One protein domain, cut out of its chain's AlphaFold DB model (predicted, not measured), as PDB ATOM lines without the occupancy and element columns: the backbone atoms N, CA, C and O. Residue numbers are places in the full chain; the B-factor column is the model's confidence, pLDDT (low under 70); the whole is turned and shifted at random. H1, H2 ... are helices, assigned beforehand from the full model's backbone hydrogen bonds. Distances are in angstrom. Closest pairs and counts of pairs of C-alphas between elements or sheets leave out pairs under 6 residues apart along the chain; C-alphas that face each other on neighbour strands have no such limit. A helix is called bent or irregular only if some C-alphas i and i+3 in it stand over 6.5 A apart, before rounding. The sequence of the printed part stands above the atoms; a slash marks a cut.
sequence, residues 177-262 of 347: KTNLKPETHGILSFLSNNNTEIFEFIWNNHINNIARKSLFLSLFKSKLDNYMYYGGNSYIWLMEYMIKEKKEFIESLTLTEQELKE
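AT A GLANCE: This is residues 177 to 262 of the 347 residues of an uncharacterized protein of Dictyostelium purpureum (UniProt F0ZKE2). A small compact cluster of crossed helices: H3 and H4 run opposite ways on two sides, and H1 bridges them, its first residue beside H3 and its last turn beside the beginning of H4. H2 folds back beside H1, the short H5 follows on at the end of H4, and the short H6 lies farthest out, beside residues 217 to 221 of H3. The printed part has 86 residues with six named helices, H1 to H6 in order along the chain, and no named strand; the class is all helix. The whole is compact and rounded, with a radius of gyration of the C-alphas of 12.6 A and spans of 32 by 30 by 23 A.

IN THESE COORDINATES: H1 is residues 184 to 193, 15.8 A from first to last C-alpha, and begins with C-alpha 184 at (3.033, 34.518, 6.259). It is irregular, but only just: C-alphas 190 and 193 are 6.9 A apart. H2 is residues 196 to 205, 14.0 A. H3 is residues 209 to 221, 18.4 A. H4, the longest helix, is residues 232 to 245, 20.5 A, and begins with C-alpha 232 at (16.949, 43.655, 6.189). H5 is residues 247 to 251, 6.1 A. H6 is residues 257 to 262, 8.6 A, and ends with C-alpha 262 at (6.699, 39.798, -9.092).

HOW THE PARTS SIT: The helix packing is mostly crossed, with no shallow tilt among the three touching pairs. H1 touches H3, the closest C-alphas being those of Thr 184 and Leu 215, 5.1 A apart, at a steep tilt of 69 degrees, only just short of about perpendicular. H1 touches residues 234 to 238 of H4 about perpendicular, at 80 degrees, with the C-alphas of Ser 192 and Ser 234 closest, 4.8 A apart. H1 and H2 are close but not clearly touching, opposite ways at a shallow tilt of 29 degrees; C-alphas 191 and 199 are closest, 6.4 A apart. H3 and H4 are close but not clearly touching, opposite ways at a steep tilt of 44 degrees; the closest C-alphas, of Leu 219 and Met 239, are 6.8 A apart. H3 and H5 are near each other, with 7 pairs of C-alphas within 10 A. H3 and H6 only just touch, with 3 pairs of C-alphas within 8 A; Phe 220 and Glu 262 have the closest C-alphas, 7.2 A apart. H2 and H4 are only just apart, at 8.5 A, and H4 and H6 are apart. Every O i to N i+4 pair is within hydrogen-bond range in H2, H5 and H6, against 5 of 6 in H1, 8 of 9 in H3 and 9 of 10 in H4.

THE WHOLE: The C-alphas farthest apart are those of Thr 178 and Glu 257, 34.7 A. The printed part has no cut. No link is long; that from H3 to H4, 10 residues, is short, and the others are tight. The mean pLDDT of the printed part is 79.9; 23 residues are under 70, among them residues 181 to 186 and 222 to 234.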
ATOM      1  N   LYS A 177       2.836  27.886  18.810       81.62
ATOM      2  CA  LYS A 177       1.975  27.228  17.820       81.62
ATOM      3  C   LYS A 177       0.574  27.827  17.742       81.62
ATOM      4  O   LYS A 177       0.018  27.941  16.656       81.62
ATOM      5  N   THR A 178       0.007  28.207  18.882       73.50
ATOM      6  CA  THR A 178      -1.342  28.784  18.971       73.50
ATOM      7  C   THR A 178      -1.407  30.230  18.477       73.50
ATOM      8  O   THR A 178      -2.481  30.676  18.084       73.50
ATOM      9  N   ASN A 179      -0.275  30.939  18.455       70.06
ATOM     10  CA  ASN A 179      -0.184  32.352  18.069       70.06
ATOM     11  C   ASN A 179       0.512  32.555  16.719       70.06
ATOM     12  O   ASN A 179       0.335  33.579  16.062       70.06
ATOM     13  N   LEU A 180       1.274  31.560  16.268       73.94
ATOM     14  CA  LEU A 180       1.907  31.545  14.964       73.94
ATOM     15  C   LEU A 180       0.831  31.263  13.919       73.94
ATOM     16  O   LEU A 180       0.592  30.119  13.527       73.94
ATOM     17  N   LYS A 181       0.140  32.312  13.473       69.25
ATOM     18  CA  LYS A 181      -0.781  32.175  12.349       69.25
ATOM     19  C   LYS A 181       0.002  31.651  11.138       69.25
ATOM     20  O   LYS A 181       1.112  32.116  10.884       69.25
ATOM     21  N   PRO A 182      -0.564  30.707  10.367       60.50
ATOM     22  CA  PRO A 182       0.052  30.238   9.126       60.50
ATOM     23  C   PRO A 182       0.137  31.349   8.065       60.50
ATOM     24  O   PRO A 182       0.808  31.192   7.047       60.50
ATOM     25  N   GLU A 183      -0.542  32.474   8.302       62.53
ATOM     26  CA  GLU A 183      -0.426  33.695   7.523       62.53
ATOM     27  C   GLU A 183       0.987  34.281   7.653       62.53
ATOM     28  O   GLU A 183       1.535  34.511   8.729       62.53
ATOM     29  N   THR A 184       1.589  34.509   6.499       62.25
ATOM     30  CA  THR A 184       3.033  34.518   6.259       62.25
ATOM     31  C   THR A 184       3.835  35.555   7.027       62.25
ATOM     32  O   THR A 184       5.034  35.368   7.213       62.25
ATOM     33  N   HIS A 185       3.215  36.652   7.466       64.50
ATOM     34  CA  HIS A 185       3.966  37.747   8.068       64.50
ATOM     35  C   HIS A 185       4.554  37.370   9.440       64.50
ATOM     36  O   HIS A 185       5.730  37.647   9.673       64.50
ATOM     37  N   GLY A 186       3.787  36.687  10.299       66.56
ATOM     38  CA  GLY A 186       4.255  36.288  11.636       66.56
ATOM     39  C   GLY A 186       5.347  35.215  11.600       66.56
ATOM     40  O   GLY A 186       6.215  35.166  12.463       66.56
ATOM     41  N   ILE A 187       5.347  34.372  10.566       71.94
ATOM     42  CA  ILE A 187       6.428  33.406  10.343       71.94
ATOM     43  C   ILE A 187       7.684  34.138   9.871       71.94
ATOM     44  O   ILE A 187       8.758  33.918  10.413       71.94
ATOM     45  N   LEU A 188       7.567  35.050   8.906       72.69
ATOM     46  CA  LEU A 188       8.718  35.795   8.395       72.69
ATOM     47  C   LEU A 188       9.411  36.656   9.460       72.69
ATOM     48  O   LEU A 188      10.639  36.719   9.469       72.69
ATOM     49  N   SER A 189       8.658  37.255  10.388       68.00
ATOM     50  CA  SER A 189       9.236  37.984  11.525       68.00
ATOM     51  C   SER A 189       9.953  37.068  12.521       68.00
ATOM     52  O   SER A 189      10.916  37.497  13.144       68.00
ATOM     53  N   PHE A 190       9.532  35.809  12.654       67.62
ATOM     54  CA  PHE A 190      10.213  34.810  13.486       67.62
ATOM     55  C   PHE A 190      11.561  34.391  12.882       67.62
ATOM     56  O   PHE A 190      12.548  34.139  13.574       67.62
ATOM     57  N   LEU A 191      11.597  34.300  11.554       71.69
ATOM     58  CA  LEU A 191      12.730  33.779  10.797       71.69
ATOM     59  C   LEU A 191      13.815  34.824  10.521       71.69
ATOM     60  O   LEU A 191      14.868  34.480   9.984       71.69
ATOM     61  N   SER A 192      13.604  36.080  10.926       63.84
ATOM     62  CA  SER A 192      14.583  37.160  10.775       63.84
ATOM     63  C   SER A 192      15.858  36.966  11.616       63.84
ATOM     64  O   SER A 192      16.842  37.672  11.427       63.84
ATOM     65  N   ASN A 193      15.900  35.974  12.505       66.81
ATOM     66  CA  ASN A 193      17.074  35.678  13.333       66.81
ATOM     67  C   ASN A 193      18.078  34.702  12.701       66.81
ATOM     68  O   ASN A 193      18.989  34.242  13.385       66.81
ATOM     69  N   ASN A 194      17.919  34.357  11.419       70.69
ATOM     70  CA  ASN A 194      18.802  33.434  10.693       70.69
ATOM     71  C   ASN A 194      18.976  32.057  11.369       70.69
ATOM     72  O   ASN A 194      20.004  31.398  11.206       70.69
ATOM     73  N   ASN A 195      17.985  31.603  12.145       78.81
ATOM     74  CA  ASN A 195      18.025  30.290  12.783       78.81
ATOM     75  C   ASN A 195      17.417  29.233  11.848       78.81
ATOM     76  O   ASN A 195      16.199  29.046  11.795       78.81
ATOM     77  N   THR A 196      18.286  28.534  11.115       85.50
ATOM     78  CA  THR A 196      17.904  27.442  10.209       85.50
ATOM     79  C   THR A 196      17.133  26.328  10.902       85.50
ATOM     80  O   THR A 196      16.185  25.801  10.336       85.50
ATOM     81  N   GLU A 197      17.515  25.945  12.116       87.44
ATOM     82  CA  GLU A 197      16.907  24.801  12.799       87.44
ATOM     83  C   GLU A 197      15.449  25.093  13.174       87.44
ATOM     84  O   GLU A 197      14.552  24.288  12.920       87.44
ATOM     85  N   ILE A 198      15.197  26.302  13.677       85.50
ATOM     86  CA  ILE A 198      13.846  26.810  13.923       85.50
ATOM     87  C   ILE A 198      13.056  26.899  12.614       85.50
ATOM     88  O   ILE A 198      11.900  26.471  12.573       85.50
ATOM     89  N   PHE A 199      13.666  27.416  11.539       87.19
ATOM     90  CA  PHE A 199      13.029  27.453  10.221       87.19
ATOM     91  C   PHE A 199      12.574  26.065   9.778       87.19
ATOM     92  O   PHE A 199      11.406  25.882   9.441       87.19
ATOM     93  N   GLU A 200      13.477  25.087   9.805       91.81
ATOM     94  CA  GLU A 200      13.202  23.715   9.391       91.81
ATOM     95  C   GLU A 200      12.124  23.071  10.255       91.81
ATOM     96  O   GLU A 200      11.236  22.387   9.741       91.81
ATOM     97  N   PHE A 201      12.139  23.324  11.563       91.31
ATOM     98  CA  PHE A 201      11.089  22.825  12.431       91.31
ATOM     99  C   PHE A 201       9.720  23.402  12.054       91.31
ATOM    100  O   PHE A 201       8.773  22.633  11.878       91.31
ATOM    101  N   ILE A 202       9.604  24.724  11.892       88.56
ATOM    102  CA  ILE A 202       8.345  25.371  11.496       88.56
ATOM    103  C   ILE A 202       7.911  24.857  10.116       88.56
ATOM    104  O   ILE A 202       6.756  24.465   9.934       88.56
ATOM    105  N   TRP A 203       8.837  24.798   9.160       91.00
ATOM    106  CA  TRP A 203       8.595  24.327   7.799       91.00
ATOM    107  C   TRP A 203       8.020  22.910   7.764       91.00
ATOM    108  O   TRP A 203       7.079  22.647   7.010       91.00
ATOM    109  N   ASN A 204       8.560  22.004   8.580       91.62
ATOM    110  CA  ASN A 204       8.178  20.594   8.586       91.62
ATOM    111  C   ASN A 204       6.935  20.298   9.435       91.62
ATOM    112  O   ASN A 204       6.199  19.374   9.099       91.62
ATOM    113  N   ASN A 205       6.676  21.075  10.491       88.69
ATOM    114  CA  ASN A 205       5.652  20.736  11.489       88.69
ATOM    115  C   ASN A 205       4.449  21.689  11.521       88.69
ATOM    116  O   ASN A 205       3.389  21.303  12.009       88.69
ATOM    117  N   HIS A 206       4.588  22.921  11.019       87.38
ATOM    118  CA  HIS A 206       3.559  23.963  11.152       87.38
ATOM    119  C   HIS A 206       2.933  24.391   9.824       87.38
ATOM    120  O   HIS A 206       1.778  24.807   9.784       87.38
ATOM    121  N   ILE A 207       3.689  24.313   8.724       87.06
ATOM    122  CA  ILE A 207       3.287  24.887   7.437       87.06
ATOM    123  C   ILE A 207       2.932  23.776   6.444       87.06
ATOM    124  O   ILE A 207       3.792  23.013   6.007       87.06
ATOM    125  N   ASN A 208       1.662  23.715   6.036       87.06
ATOM    126  CA  ASN A 208       1.215  22.825   4.961       87.06
ATOM    127  C   ASN A 208       1.625  23.351   3.567       87.06
ATOM    128  O   ASN A 208       2.054  24.493   3.422       87.06
ATOM    129  N   ASN A 209       1.462  22.547   2.511       83.31
ATOM    130  CA  ASN A 209       1.904  22.926   1.158       83.31
ATOM    131  C   ASN A 209       1.282  24.234   0.632       83.31
ATOM    132  O   ASN A 209       1.977  25.019  -0.013       83.31
ATOM    133  N   ILE A 210       0.009  24.506   0.941       84.62
ATOM    134  CA  ILE A 210      -0.668  25.749   0.536       84.62
ATOM    135  C   ILE A 210      -0.008  26.953   1.222       84.62
ATOM    136  O   ILE A 210       0.357  27.933   0.571       84.62
ATOM    137  N   ALA A 211       0.213  26.855   2.533       86.69
ATOM    138  CA  ALA A 211       0.865  27.898   3.311       86.69
ATOM    139  C   ALA A 211       2.353  28.058   2.946       86.69
ATOM    140  O   ALA A 211       2.858  29.177   2.967       86.69
ATOM    141  N   ARG A 212       3.045  26.992   2.514       90.50
ATOM    142  CA  ARG A 212       4.434  27.063   2.020       90.50
ATOM    143  C   ARG A 212       4.539  27.883   0.737       90.50
ATOM    144  O   ARG A 212       5.452  28.700   0.630       90.50
ATOM    145  N   LYS A 213       3.604  27.717  -0.215       91.44
ATOM    146  CA  LYS A 213       3.560  28.558  -1.430       91.44
ATOM    147  C   LYS A 213       3.365  30.018  -1.037       91.44
ATOM    148  O   LYS A 213       4.101  30.879  -1.508       91.44
ATOM    149  N   SER A 214       2.400  30.281  -0.156       88.44
ATOM    150  CA  SER A 214       2.148  31.634   0.343       88.44
ATOM    151  C   SER A 214       3.406  32.229   0.982       88.44
ATOM    152  O   SER A 214       3.817  33.324   0.612       88.44
ATOM    153  N   LEU A 215       4.079  31.483   1.871       87.38
ATOM    154  CA  LEU A 215       5.306  31.922   2.543       87.38
ATOM    155  C   LEU A 215       6.415  32.258   1.547       87.38
ATOM    156  O   LEU A 215       7.023  33.321   1.651       87.38
ATOM    157  N   PHE A 216       6.639  31.377   0.571       90.19
ATOM    158  CA  PHE A 216       7.605  31.603  -0.495       90.19
ATOM    159  C   PHE A 216       7.309  32.898  -1.256       90.19
ATOM    160  O   PHE A 216       8.201  33.720  -1.418       90.19
ATOM    161  N   LEU A 217       6.061  33.129  -1.674       89.69
ATOM    162  CA  LEU A 217       5.691  34.361  -2.375       89.69
ATOM    163  C   LEU A 217       5.856  35.600  -1.491       89.69
ATOM    164  O   LEU A 217       6.310  36.640  -1.966       89.69
ATOM    165  N   SER A 218       5.517  35.495  -0.209       85.50
ATOM    166  CA  SER A 218       5.617  36.605   0.737       85.50
ATOM    167  C   SER A 218       7.053  37.069   0.975       85.50
ATOM    168  O   SER A 218       7.241  38.265   1.182       85.50
ATOM    169  N   LEU A 219       8.054  36.185   0.846       85.31
ATOM    170  CA  LEU A 219       9.470  36.584   0.850       85.31
ATOM    171  C   LEU A 219       9.806  37.606  -0.232       85.31
ATOM    172  O   LEU A 219      10.660  38.463  -0.027       85.31
ATOM    173  N   PHE A 220       9.142  37.507  -1.383       85.31
ATOM    174  CA  PHE A 220       9.380  38.400  -2.508       85.31
ATOM    175  C   PHE A 220       8.375  39.545  -2.556       85.31
ATOM    176  O   PHE A 220       8.666  40.546  -3.186       85.31
ATOM    177  N   LYS A 221       7.206  39.459  -1.909       79.62
ATOM    178  CA  LYS A 221       6.206  40.547  -1.902       79.62
ATOM    179  C   LYS A 221       6.470  41.625  -0.857       79.62
ATOM    180  O   LYS A 221       6.003  42.753  -1.027       79.62
ATOM    181  N   SER A 222       7.169  41.303   0.230       64.94
ATOM    182  CA  SER A 222       7.460  42.277   1.278       64.94
ATOM    183  C   SER A 222       8.348  43.388   0.718       64.94
ATOM    184  O   SER A 222       9.523  43.155   0.439       64.94
ATOM    185  N   LYS A 223       7.801  44.601   0.571       63.84
ATOM    186  CA  LYS A 223       8.615  45.801   0.352       63.84
ATOM    187  C   LYS A 223       9.578  45.899   1.532       63.84
ATOM    188  O   LYS A 223       9.155  46.221   2.643       63.84
ATOM    189  N   LEU A 224      10.856  45.589   1.312       57.12
ATOM    190  CA  LEU A 224      11.868  45.618   2.375       57.12
ATOM    191  C   LEU A 224      12.094  47.035   2.932       57.12
ATOM    192  O   LEU A 224      12.779  47.190   3.941       57.12
ATOM    193  N   ASP A 225      11.475  48.049   2.324       44.84
ATOM    194  CA  ASP A 225      11.546  49.459   2.710       44.84
ATOM    195  C   ASP A 225      11.135  49.717   4.174       44.84
ATOM    196  O   ASP A 225      11.687  50.617   4.799       44.84
ATOM    197  N   ASN A 226      10.262  48.890   4.772       43.62
ATOM    198  CA  ASN A 226       9.925  48.986   6.205       43.62
ATOM    199  C   ASN A 226      10.812  48.129   7.129       43.62
ATOM    200  O   ASN A 226      10.742  48.278   8.348       43.62
ATOM    201  N   TYR A 227      11.659  47.249   6.586       49.75
ATOM    202  CA  TYR A 227      12.448  46.285   7.368       49.75
ATOM    203  C   TYR A 227      13.943  46.593   7.411       49.75
ATOM    204  O   TYR A 227      14.673  45.919   8.136       49.75
ATOM    205  N   MET A 228      14.422  47.643   6.729       45.50
ATOM    206  CA  MET A 228      15.784  48.135   6.973       45.50
ATOM    207  C   MET A 228      15.997  48.556   8.437       45.50
ATOM    208  O   MET A 228      17.105  48.408   8.939       45.50
ATOM    209  N   TYR A 229      14.938  48.968   9.148       44.34
ATOM    210  CA  TYR A 229      14.991  49.255  10.587       44.34
ATOM    211  C   TYR A 229      15.054  48.005  11.486       44.34
ATOM    212  O   TYR A 229      15.488  48.116  12.626       44.34
ATOM    213  N   TYR A 230      14.676  46.822  10.989       46.62
ATOM    214  CA  TYR A 230      14.535  45.596  11.792       46.62
ATOM    215  C   TYR A 230      15.289  44.387  11.206       46.62
ATOM    216  O   TYR A 230      14.889  43.244  11.406       46.62
ATOM    217  N   GLY A 231      16.387  44.624  10.479       49.53
ATOM    218  CA  GLY A 231      17.290  43.552  10.049       49.53
ATOM    219  C   GLY A 231      17.125  43.082   8.604       49.53
ATOM    220  O   GLY A 231      17.140  41.886   8.353       49.53
ATOM    221  N   GLY A 232      17.057  43.990   7.624       55.75
ATOM    222  CA  GLY A 232      16.949  43.655   6.189       55.75
ATOM    223  C   GLY A 232      17.920  42.576   5.653       55.75
ATOM    224  O   GLY A 232      17.591  41.890   4.686       55.75
ATOM    225  N   ASN A 233      19.066  42.345   6.308       60.62
ATOM    226  CA  ASN A 233      19.988  41.247   5.981       60.62
ATOM    227  C   ASN A 233      19.389  39.846   6.192       60.62
ATOM    228  O   ASN A 233      19.779  38.904   5.500       60.62
ATOM    229  N   SER A 234      18.443  39.686   7.115       67.19
ATOM    230  CA  SER A 234      17.869  38.380   7.439       67.19
ATOM    231  C   SER A 234      16.995  37.817   6.324       67.19
ATOM    232  O   SER A 234      16.976  36.613   6.075       67.19
ATOM    233  N   TYR A 235      16.299  38.693   5.599       76.44
ATOM    234  CA  TYR A 235      15.449  38.300   4.480       76.44
ATOM    235  C   TYR A 235      16.272  37.854   3.272       76.44
ATOM    236  O   TYR A 235      15.900  36.888   2.610       76.44
ATOM    237  N   ILE A 236      17.410  38.505   3.010       82.44
ATOM    238  CA  ILE A 236      18.361  38.091   1.965       82.44
ATOM    239  C   ILE A 236      18.882  36.688   2.265       82.44
ATOM    240  O   ILE A 236      18.830  35.821   1.393       82.44
ATOM    241  N   TRP A 237      19.308  36.443   3.506       85.69
ATOM    242  CA  TRP A 237      19.745  35.117   3.934       85.69
ATOM    243  C   TRP A 237      18.644  34.065   3.755       85.69
ATOM    244  O   TRP A 237      18.894  33.014   3.167       85.69
ATOM    245  N   LEU A 238      17.415  34.357   4.192       86.00
ATOM    246  CA  LEU A 238      16.303  33.412   4.094       86.00
ATOM    247  C   LEU A 238      15.909  33.133   2.639       86.00
ATOM    248  O   LEU A 238      15.642  31.982   2.294       86.00
ATOM    249  N   MET A 239      15.924  34.151   1.770       89.12
ATOM    250  CA  MET A 239      15.745  33.973   0.327       89.12
ATOM    251  C   MET A 239      16.810  33.033  -0.242       89.12
ATOM    252  O   MET A 239      16.471  32.070  -0.930       89.12
ATOM    253  N   GLU A 240      18.091  33.272   0.054       89.31
ATOM    254  CA  GLU A 240      19.178  32.411  -0.419       89.31
ATOM    255  C   GLU A 240      19.065  30.982   0.101       89.31
ATOM    256  O   GLU A 240      19.238  30.037  -0.674       89.31
ATOM    257  N   TYR A 241      18.754  30.830   1.388       91.44
ATOM    258  CA  TYR A 241      18.555  29.541   2.032       91.44
ATOM    259  C   TYR A 241      17.403  28.777   1.375       91.44
ATOM    260  O   TYR A 241      17.587  27.640   0.949       91.44
ATOM    261  N   MET A 242      16.234  29.405   1.216       91.81
ATOM    262  CA  MET A 242      15.072  28.756   0.609       91.81
ATOM    263  C   MET A 242      15.318  28.354  -0.843       91.81
ATOM    264  O   MET A 242      14.994  27.235  -1.227       91.81
ATOM    265  N   ILE A 243      15.927  29.229  -1.644       93.44
ATOM    266  CA  ILE A 243      16.278  28.930  -3.038       93.44
ATOM    267  C   ILE A 243      17.221  27.723  -3.130       93.44
ATOM    268  O   ILE A 243      17.104  26.920  -4.053       93.44
ATOM    269  N   LYS A 244      18.160  27.602  -2.184       93.69
ATOM    270  CA  LYS A 244      19.154  26.527  -2.160       93.69
ATOM    271  C   LYS A 244      18.573  25.212  -1.640       93.69
ATOM    272  O   LYS A 244      18.668  24.196  -2.317       93.69
ATOM    273  N   GLU A 245      17.981  25.235  -0.452       95.38
ATOM    274  CA  GLU A 245      17.610  24.030   0.298       95.38
ATOM    275  C   GLU A 245      16.174  23.565   0.010       95.38
ATOM    276  O   GLU A 245      15.849  22.401   0.224       95.38
ATOM    277  N   LYS A 246      15.292  24.446  -0.489       95.19
ATOM    278  CA  LYS A 246      13.890  24.121  -0.836       95.19
ATOM    279  C   LYS A 246      13.644  24.084  -2.342       95.19
ATOM    280  O   LYS A 246      12.511  24.246  -2.786       95.19
ATOM    281  N   LYS A 247      14.698  23.836  -3.124       94.69
ATOM    282  CA  LYS A 247      14.662  23.816  -4.588       94.69
ATOM    283  C   LYS A 247      13.559  22.914  -5.154       94.69
ATOM    284  O   LYS A 247      12.742  23.400  -5.925       94.69
ATOM    285  N   GLU A 248      13.494  21.651  -4.734       94.38
ATOM    286  CA  GLU A 248      12.500  20.687  -5.243       94.38
ATOM    287  C   GLU A 248      11.061  21.158  -4.997       94.38
ATOM    288  O   GLU A 248      10.198  21.069  -5.869       94.38
ATOM    289  N   PHE A 249      10.810  21.723  -3.813       94.94
ATOM    290  CA  PHE A 249       9.522  22.330  -3.499       94.94
ATOM    291  C   PHE A 249       9.222  23.500  -4.444       94.94
ATOM    292  O   PHE A 249       8.127  23.549  -4.996       94.94
ATOM    293  N   ILE A 250      10.180  24.408  -4.660       94.94
ATOM    294  CA  ILE A 250      10.012  25.579  -5.534       94.94
ATOM    295  C   ILE A 250       9.737  25.150  -6.982       94.94
ATOM    296  O   ILE A 250       8.824  25.683  -7.606       94.94
ATOM    297  N   GLU A 251      10.476  24.167  -7.499       93.38
ATOM    298  CA  GLU A 251      10.298  23.632  -8.857       93.38
ATOM    299  C   GLU A 251       8.936  22.943  -9.040       93.38
ATOM    300  O   GLU A 251       8.394  22.932 -10.142       93.38
ATOM    301  N   SER A 252       8.344  22.422  -7.961       94.06
ATOM    302  CA  SER A 252       6.998  21.833  -7.982       94.06
ATOM    303  C   SER A 252       5.854  22.858  -7.964       94.06
ATOM    304  O   SER A 252       4.691  22.485  -8.126       94.06
ATOM    305  N   LEU A 253       6.143  24.147  -7.738       93.94
ATOM    306  CA  LEU A 253       5.109  25.171  -7.616       93.94
ATOM    307  C   LEU A 253       4.483  25.516  -8.968       93.94
ATOM    308  O   LEU A 253       5.148  25.989  -9.886       93.94
ATOM    309  N   THR A 254       3.155  25.442  -9.034       94.06
ATOM    310  CA  THR A 254       2.392  26.105 -10.095       94.06
ATOM    311  C   THR A 254       2.322  27.603  -9.800       94.06
ATOM    312  O   THR A 254       1.586  28.033  -8.902       94.06
ATOM    313  N   LEU A 255       3.097  28.397 -10.540       94.88
ATOM    314  CA  LEU A 255       3.124  29.858 -10.451       94.88
ATOM    315  C   LEU A 255       2.467  30.493 -11.678       94.88
ATOM    316  O   LEU A 255       2.665  30.049 -12.807       94.88
ATOM    317  N   THR A 256       1.685  31.542 -11.450       96.00
ATOM    318  CA  THR A 256       1.143  32.381 -12.524       96.00
ATOM    319  C   THR A 256       2.234  33.271 -13.119       96.00
ATOM    320  O   THR A 256       3.248  33.553 -12.478       96.00
ATOM    321  N   GLU A 257       2.007  33.776 -14.332       94.94
ATOM    322  CA  GLU A 257       2.920  34.730 -14.972       94.94
ATOM    323  C   GLU A 257       3.131  35.989 -14.116       94.94
ATOM    324  O   GLU A 257       4.254  36.473 -13.984       94.94
ATOM    325  N   GLN A 258       2.069  36.473 -13.466       93.75
ATOM    326  CA  GLN A 258       2.135  37.617 -12.559       93.75
ATOM    327  C   GLN A 258       2.993  37.318 -11.320       93.75
ATOM    328  O   GLN A 258       3.826  38.139 -10.948       93.75
ATOM    329  N   GLU A 259       2.842  36.141 -10.703       94.69
ATOM    330  CA  GLU A 259       3.682  35.728  -9.566       94.69
ATOM    331  C   GLU A 259       5.162  35.631  -9.978       94.69
ATOM    332  O   GLU A 259       6.038  36.104  -9.256       94.69
ATOM    333  N   LEU A 260       5.453  35.075 -11.160       95.69
ATOM    334  CA  LEU A 260       6.816  35.011 -11.699       95.69
ATOM    335  C   LEU A 260       7.388  36.403 -11.981       95.69
ATOM    336  O   LEU A 260       8.548  36.656 -11.635       95.69
ATOM    337  N   LYS A 261       6.584  37.311 -12.556       93.06
ATOM    338  CA  LYS A 261       6.960  38.717 -12.767       93.06
ATOM    339  C   LYS A 261       7.333  39.375 -11.443       93.06
ATOM    340  O   LYS A 261       8.403  39.969 -11.346       93.06
ATOM    341  N   GLU A 262       6.489  39.226 -10.425       91.88
ATOM    342  CA  GLU A 262       6.699  39.798  -9.092       91.88
ATOM    343  C   GLU A 262       7.970  39.261  -8.426       91.88
ATOM    344  O   GLU A 262       8.769  40.050  -7.929       91.88
TER     345      GLU A 262